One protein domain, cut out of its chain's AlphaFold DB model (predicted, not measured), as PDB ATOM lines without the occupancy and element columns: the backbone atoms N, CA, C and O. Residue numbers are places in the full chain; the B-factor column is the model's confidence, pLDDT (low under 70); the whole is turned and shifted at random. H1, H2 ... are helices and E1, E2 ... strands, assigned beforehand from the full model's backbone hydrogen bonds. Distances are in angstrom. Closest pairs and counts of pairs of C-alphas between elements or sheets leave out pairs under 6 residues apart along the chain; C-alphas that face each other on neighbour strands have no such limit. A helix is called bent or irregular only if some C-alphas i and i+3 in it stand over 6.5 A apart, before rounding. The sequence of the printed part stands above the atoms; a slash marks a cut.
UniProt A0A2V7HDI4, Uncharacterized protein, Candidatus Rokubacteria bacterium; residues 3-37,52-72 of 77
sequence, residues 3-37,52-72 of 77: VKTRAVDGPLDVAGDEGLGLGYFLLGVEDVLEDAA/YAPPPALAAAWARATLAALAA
ATOM      1  N   VAL A   3     262.762 310.586 250.028       89.31
ATOM      2  CA  VAL A   3     264.143 310.530 249.536       89.31
ATOM      3  C   VAL A   3     264.116 310.165 248.062       89.31
ATOM      4  O   VAL A   3     263.746 309.048 247.694       89.31
ATOM      5  N   LYS A   4     264.530 311.101 247.211       91.56
ATOM      6  CA  LYS A   4     264.759 310.819 245.800       91.56
ATOM      7  C   LYS A   4     266.120 310.156 245.668       91.56
ATOM      8  O   LYS A   4     267.136 310.691 246.113       91.56
ATOM      9  N   THR A   5     266.141 308.990 245.044       94.50
ATOM     10  CA  THR A   5     267.367 308.221 244.856       94.50
ATOM     11  C   THR A   5     267.576 307.861 243.396       94.50
ATOM     12  O   THR A   5     266.636 307.826 242.600       94.50
ATOM     13  N   ARG A   6     268.828 307.569 243.056       94.62
ATOM     14  CA  ARG A   6     269.236 307.016 241.770       94.62
ATOM     15  C   ARG A   6     270.066 305.765 241.999       94.62
ATOM     16  O   ARG A   6     270.929 305.745 242.872       94.62
ATOM     17  N   ALA A   7     269.841 304.739 241.182       93.75
ATOM     18  CA  ALA A   7     270.713 303.573 241.163       93.75
ATOM     19  C   ALA A   7     272.124 303.975 240.710       93.75
ATOM     20  O   ALA A   7     272.300 304.557 239.636       93.75
ATOM     21  N   VAL A   8     273.113 303.683 241.551       93.44
ATOM     22  CA  VAL A   8     274.539 303.932 241.297       93.44
ATOM     23  C   VAL A   8     275.318 302.636 241.055       93.44
ATOM     24  O   VAL A   8     276.383 302.695 240.452       93.44
ATOM     25  N   ASP A   9     274.789 301.482 241.477       91.38
ATOM     26  CA  ASP A   9     275.350 300.152 241.199       91.38
ATOM     27  C   ASP A   9     274.251 299.070 241.224       91.38
ATOM     28  O   ASP A   9     273.167 299.278 241.784       91.38
ATOM     29  N   GLY A  10     274.559 297.903 240.656       90.00
ATOM     30  CA  GLY A  10     273.705 296.719 240.599       90.00
ATOM     31  C   GLY A  10     272.959 296.511 239.267       90.00
ATOM     32  O   GLY A  10     273.138 297.282 238.323       90.00
ATOM     33  N   PRO A  11     272.116 295.462 239.175       90.50
ATOM     34  CA  PRO A  11     271.807 294.516 240.248       90.50
ATOM     35  C   PRO A  11     273.015 293.641 240.602       90.50
ATOM     36  O   PRO A  11     273.648 293.062 239.727       90.50
ATOM     37  N   LEU A  12     273.337 293.552 241.891       87.56
ATOM     38  CA  LEU A  12     274.282 292.576 242.426       87.56
ATOM     39  C   LEU A  12     273.525 291.314 242.829       87.56
ATOM     40  O   LEU A  12     272.414 291.402 243.358       87.56
ATOM     41  N   ASP A  13     274.160 290.163 242.646       86.81
ATOM     42  CA  ASP A  13     273.545 288.875 242.941       86.81
ATOM     43  C   ASP A  13     273.170 288.730 244.421       86.81
ATOM     44  O   ASP A  13     273.901 289.120 245.344       86.81
ATOM     45  N   VAL A  14     272.016 288.112 244.657       84.38
ATOM     46  CA  VAL A  14     271.554 287.756 245.995       84.38
ATOM     47  C   VAL A  14     271.971 286.323 246.298       84.38
ATOM     48  O   VAL A  14     271.480 285.371 245.699       84.38
ATOM     49  N   ALA A  15     272.877 286.151 247.264       80.75
ATOM     50  CA  ALA A  15     273.239 284.823 247.753       80.75
ATOM     51  C   ALA A  15     271.988 284.076 248.249       80.75
ATOM     52  O   ALA A  15     271.267 284.586 249.109       80.75
ATOM     53  N   GLY A  16     271.759 282.876 247.715       77.12
ATOM     54  CA  GLY A  16     270.556 282.089 247.996       77.12
ATOM     55  C   GLY A  16     269.347 282.442 247.126       77.12
ATOM     56  O   GLY A  16     268.245 282.004 247.446       77.12
ATOM     57  N   ASP A  17     269.518 283.213 246.045       81.06
ATOM     58  CA  ASP A  17     268.472 283.365 245.034       81.06
ATOM     59  C   ASP A  17     268.294 282.063 244.238       81.06
ATOM     60  O   ASP A  17     269.091 281.721 243.366       81.06
ATOM     61  N   GLU A  18     267.225 281.326 244.533       81.31
ATOM     62  CA  GLU A  18     266.834 280.093 243.836       81.31
ATOM     63  C   GLU A  18     266.115 280.391 242.501       81.31
ATOM     64  O   GLU A  18     265.097 279.783 242.171       81.31
ATOM     65  N   GLY A  19     266.622 281.360 241.729       82.25
ATOM     66  CA  GLY A  19     266.054 281.768 240.440       82.25
ATOM     67  C   GLY A  19     264.799 282.638 240.544       82.25
ATOM     68  O   GLY A  19     264.009 282.689 239.600       82.25
ATOM     69  N   LEU A  20     264.601 283.325 241.673       86.00
ATOM     70  CA  LEU A  20     263.516 284.290 241.864       86.00
ATOM     71  C   LEU A  20     263.857 285.665 241.267       86.00
ATOM     72  O   LEU A  20     262.977 286.524 241.195       86.00
ATOM     73  N   GLY A  21     265.100 285.865 240.814       88.00
ATOM     74  CA  GLY A  21     265.544 287.081 240.136       88.00
ATOM     75  C   GLY A  21     265.771 288.233 241.108       88.00
ATOM     76  O   GLY A  21     265.499 289.388 240.778       88.00
ATOM     77  N   LEU A  22     266.212 287.922 242.327       88.75
ATOM     78  CA  LEU A  22     266.496 288.931 243.338       88.75
ATOM     79  C   LEU A  22     267.837 289.615 243.034       88.75
ATOM     80  O   LEU A  22     268.822 288.958 242.704       88.75
ATOM     81  N   GLY A  23     267.888 290.939 243.202       89.19
ATOM     82  CA  GLY A  23     269.097 291.736 242.986       89.19
ATOM     83  C   GLY A  23     269.223 292.885 243.984       89.19
ATOM     84  O   GLY A  23     268.229 293.530 244.321       89.19
ATOM     85  N   TYR A  24     270.444 293.163 244.446       87.06
ATOM     86  CA  TYR A  24     270.739 294.361 245.236       87.06
ATOM     87  C   TYR A  24     271.119 295.528 244.340       87.06
ATOM     88  O   TYR A  24     272.001 295.409 243.494       87.06
ATOM     89  N   PHE A  25     270.522 296.684 244.600       90.12
ATOM     90  CA  PHE A  25     270.909 297.940 243.975       90.12
ATOM     91  C   PHE A  25     271.513 298.853 245.032       90.12
ATOM     92  O   PHE A  25     270.942 299.016 246.112       90.12
ATOM     93  N   LEU A  26     272.651 299.465 244.714       89.25
ATOM     94  CA  LEU A  26     273.150 300.582 245.505       89.25
ATOM     95  C   LEU A  26     272.446 301.840 245.011       89.25
ATOM     96  O   LEU A  26     272.455 302.134 243.814       89.25
ATOM     97  N   LEU A  27     271.836 302.576 245.934       91.94
ATOM     98  CA  LEU A  27     271.106 303.798 245.636       91.94
ATOM     99  C   LEU A  27     271.861 304.994 246.221       91.94
ATOM    100  O   LEU A  27     272.101 305.051 247.425       91.94
ATOM    101  N   GLY A  28     272.224 305.947 245.369       92.94
ATOM    102  CA  GLY A  28     272.712 307.256 245.787       92.94
ATOM    103  C   GLY A  28     271.532 308.183 246.055       92.94
ATOM    104  O   GLY A  28     270.576 308.211 245.276       92.94
ATOM    105  N   VAL A  29     271.587 308.939 247.150       94.31
ATOM    106  CA  VAL A  29     270.598 309.985 247.440       94.31
ATOM    107  C   VAL A  29     270.855 311.165 246.511       94.31
ATOM    108  O   VAL A  29     271.952 311.713 246.499       94.31
ATOM    109  N   GLU A  30     269.849 311.539 245.727       95.56
ATOM    110  CA  GLU A  30     269.897 312.742 244.893       95.56
ATOM    111  C   GLU A  30     269.315 313.943 245.627       95.56
ATOM    112  O   GLU A  30     269.849 315.042 245.526       95.56
ATOM    113  N   ASP A  31     268.209 313.730 246.340       92.69
ATOM    114  CA  ASP A  31     267.497 314.794 247.030       92.69
ATOM    115  C   ASP A  31     266.719 314.248 248.228       92.69
ATOM    116  O   ASP A  31     266.300 313.084 248.256       92.69
ATOM    117  N   VAL A  32     266.511 315.110 249.215       91.12
ATOM    118  CA  VAL A  32     265.742 314.827 250.422       91.12
ATOM    119  C   VAL A  32     264.688 315.909 250.553       91.12
ATOM    120  O   VAL A  32     264.980 317.050 250.903       91.12
ATOM    121  N   LEU A  33     263.444 315.527 250.295       86.88
ATOM    122  CA  LEU A  33     262.302 316.408 250.417       86.88
ATOM    123  C   LEU A  33     261.694 316.234 251.807       86.88
ATOM    124  O   LEU A  33     261.335 315.124 252.228       86.88
ATOM    125  N   GLU A  34     261.583 317.345 252.529       81.81
ATOM    126  CA  GLU A  34     260.789 317.372 253.745       81.81
ATOM    127  C   GLU A  34     259.339 317.057 253.403       81.81
ATOM    128  O   GLU A  34     258.763 317.524 252.423       81.81
ATOM    129  N   ASP A  35     258.766 316.209 254.237       72.50
ATOM    130  CA  ASP A  35     257.383 315.794 254.117       72.50
ATOM    131  C   ASP A  35     256.539 316.822 254.845       72.50
ATOM    132  O   ASP A  35     256.208 316.691 256.022       72.50
ATOM    133  N   ALA A  36     256.317 317.930 254.151       67.56
ATOM    134  CA  ALA A  36     255.217 318.807 254.467       67.56
ATOM    135  C   ALA A  36     253.981 318.170 253.836       67.56
ATOM    136  O   ALA A  36     253.963 317.973 252.621       67.56
ATOM    137  N   ALA A  37     252.963 317.874 254.647       59.81
ATOM    138  CA  ALA A  37     251.635 317.521 254.160       59.81
ATOM    139  C   ALA A  37     251.125 318.681 253.289       59.81
ATOM    140  O   ALA A  37     250.537 319.646 253.780       59.81
ATOM    141  N   TYR A  52     245.170 292.557 247.161       79.62
ATOM    142  CA  TYR A  52     246.132 291.722 246.445       79.62
ATOM    143  C   TYR A  52     245.576 290.301 246.272       79.62
ATOM    144  O   TYR A  52     245.089 289.703 247.235       79.62
ATOM    145  N   ALA A  53     245.660 289.755 245.055       85.50
ATOM    146  CA  ALA A  53     245.272 288.380 244.741       85.50
ATOM    147  C   ALA A  53     246.404 287.669 243.962       85.50
ATOM    148  O   ALA A  53     246.761 288.138 242.880       85.50
ATOM    149  N   PRO A  54     246.962 286.551 244.472       85.19
ATOM    150  CA  PRO A  54     246.651 285.936 245.767       85.19
ATOM    151  C   PRO A  54     247.060 286.836 246.950       85.19
ATOM    152  O   PRO A  54     247.933 287.693 246.785       85.19
ATOM    153  N   PRO A  55     246.459 286.653 248.144       87.88
ATOM    154  CA  PRO A  55     246.898 287.363 249.337       87.88
ATOM    155  C   PRO A  55     248.399 287.140 249.572       87.88
ATOM    156  O   PRO A  55     248.860 285.994 249.497       87.88
ATOM    157  N   PRO A  56     249.181 288.196 249.851       84.81
ATOM    158  CA  PRO A  56     250.590 288.042 250.162       84.81
ATOM    159  C   PRO A  56     250.735 287.199 251.429       84.81
ATOM    160  O   PRO A  56     250.105 287.460 252.452       84.81
ATOM    161  N   ALA A  57     251.577 286.174 251.354       90.75
ATOM    162  CA  ALA A  57     251.844 285.267 252.457       90.75
ATOM    163  C   ALA A  57     253.345 285.242 252.737       90.75
ATOM    164  O   ALA A  57     254.144 285.045 251.824       90.75
ATOM    165  N   LEU A  58     253.734 285.356 254.009       91.25
ATOM    166  CA  LEU A  58     255.143 285.253 254.417       91.25
ATOM    167  C   LEU A  58     255.747 283.875 254.102       91.25
ATOM    168  O   LEU A  58     256.955 283.739 253.944       91.25
ATOM    169  N   ALA A  59     254.898 282.853 253.972       89.88
ATOM    170  CA  ALA A  59     255.284 281.518 253.537       89.88
ATOM    171  C   ALA A  59     255.397 281.376 252.005       89.88
ATOM    172  O   ALA A  59     255.661 280.278 251.514       89.88
ATOM    173  N   ALA A  60     255.200 282.435 251.220       89.50
ATOM    174  CA  ALA A  60     255.510 282.388 249.799       89.50
ATOM    175  C   ALA A  60     257.032 282.296 249.593       89.50
ATOM    176  O   ALA A  60     257.807 282.853 250.372       89.50
ATOM    177  N   ALA A  61     257.467 281.597 248.539       87.50
ATOM    178  CA  ALA A  61     258.891 281.405 248.250       87.50
ATOM    179  C   ALA A  61     259.627 282.744 248.079       87.50
ATOM    180  O   ALA A  61     260.647 282.963 248.727       87.50
ATOM    181  N   TRP A  62     259.042 283.672 247.311       84.62
ATOM    182  CA  TRP A  62     259.576 285.024 247.129       84.62
ATOM    183  C   TRP A  62     259.700 285.789 248.453       84.62
ATOM    184  O   TRP A  62     260.706 286.446 248.685       84.62
ATOM    185  N   ALA A  63     258.723 285.665 249.360       90.00
ATOM    186  CA  ALA A  63     258.733 286.385 250.631       90.00
ATOM    187  C   ALA A  63     259.842 285.866 251.553       90.00
ATOM    188  O   ALA A  63     260.597 286.655 252.119       90.00
ATOM    189  N   ARG A  64     259.994 284.540 251.658       89.44
ATOM    190  CA  ARG A  64     261.089 283.931 252.425       89.44
ATOM    191  C   ARG A  64     262.457 284.288 251.857       89.44
ATOM    192  O   ARG A  64     263.341 284.632 252.634       89.44
ATOM    193  N   ALA A  65     262.619 284.222 250.537       87.56
ATOM    194  CA  ALA A  65     263.881 284.550 249.885       87.56
ATOM    195  C   ALA A  65     264.254 286.020 250.107       87.56
ATOM    196  O   ALA A  65     265.374 286.299 250.521       87.56
ATOM    197  N   THR A  66     263.302 286.950 249.961       87.81
ATOM    198  CA  THR A  66     263.512 288.375 250.263       87.81
ATOM    199  C   THR A  66     263.864 288.613 251.733       87.81
ATOM    200  O   THR A  66     264.749 289.406 252.036       87.81
ATOM    201  N   LEU A  67     263.218 287.925 252.677       89.75
ATOM    202  CA  LEU A  67     263.539 288.075 254.100       89.75
ATOM    203  C   LEU A  67     264.911 287.488 254.454       89.75
ATOM    204  O   LEU A  67     265.666 288.112 255.194       89.75
ATOM    205  N   ALA A  68     265.259 286.322 253.905       88.19
ATOM    206  CA  ALA A  68     266.582 285.722 254.069       88.19
ATOM    207  C   ALA A  68     267.677 286.612 253.464       88.19
ATOM    208  O   ALA A  68     268.720 286.832 254.078       88.19
ATOM    209  N   ALA A  69     267.392 287.188 252.294       86.75
ATOM    210  CA  ALA A  69     268.189 288.221 251.665       86.75
ATOM    211  C   ALA A  69     268.408 289.393 252.634       86.75
ATOM    212  O   ALA A  69     269.550 289.699 252.947       86.75
ATOM    213  N   LEU A  70     267.365 289.981 253.216       86.75
ATOM    214  CA  LEU A  70     267.499 291.130 254.121       86.75
ATOM    215  C   LEU A  70     268.129 290.818 255.493       86.75
ATOM    216  O   LEU A  70     268.637 291.731 256.141       86.75
ATOM    217  N   ALA A  71     268.116 289.563 255.948       87.25
ATOM    218  CA  ALA A  71     268.623 289.186 257.271       87.25
ATOM    219  C   ALA A  71     270.148 289.336 257.418       87.25
ATOM    220  O   ALA A  71     270.643 289.544 258.525       87.25
ATOM    221  N   ALA A  72     270.902 289.231 256.319       76.50
ATOM    222  CA  ALA A  72     272.344 289.446 256.327       76.50
ATOM    223  C   ALA A  72     272.657 290.945 256.137       76.50
ATOM    224  O   ALA A  72     272.329 291.494 255.078       76.50
TER     225      ALA A  72
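Overview. This is residues 3 to 37 and 52 to 72 of the 77 residues of an uncharacterized protein of Candidatus Rokubacteria bacterium (UniProt A0A2V7HDI4). Picture a long two-stranded hairpin, E1 and E2, bent into a curved arm, with one helix, H1, at the end where the link between the strands folds back. Residues 52 to 57, before H1, stick out. The printed part has 56 residues, with two named strands and then one named helix along the chain, E1, E2, H1; the sheet has the order E1 - E2 and is antiparallel, and the class is mixed, helices and strands. The whole is only just loose, close to extended, with a radius of gyration of the C-alphas of 15.1 A and spans of 37 by 29 by 19 A.

Arrangement. Start with E1, residues 3 to 13, which forms a hairpin with E2, residues 23 to 33, through a short link of 9 residues. They are antiparallel neighbours, at 168 degrees between their directions. Look at N 4 and O 31, 2.9 A apart, and N 24 and O 12, also 2.9 A apart, both within hydrogen-bond range. E1 bends by 67 degrees at residue 8, and E2 by 68 degrees at residue 30. H1, residues 61 to 71, is apart from E1; in H1 every O i to N i+4 pair is within hydrogen-bond range.

Along the chain. Find C-alpha 3 at (264.143, 310.530, 249.536); from there E1 runs 24.5 A to C-alpha 13. E2 runs 26.6 A from Gly 23 to Leu 33, at (262.302, 316.408, 250.417). H1 runs 15.4 A from Ala 61 to C-alpha 71 at (268.623, 289.186, 257.271).

Size, cuts and confidence. The C-alphas farthest apart are those of Glu 18 and Ala 36, 41.8 A. Residues 38 to 51 are not printed, and C-alphas 37 and 52 are 27.5 A apart across this cut, which lies in the link from E2 to H1. The mean pLDDT of the printed part is 86.8; residues 36 to 37 are under 70.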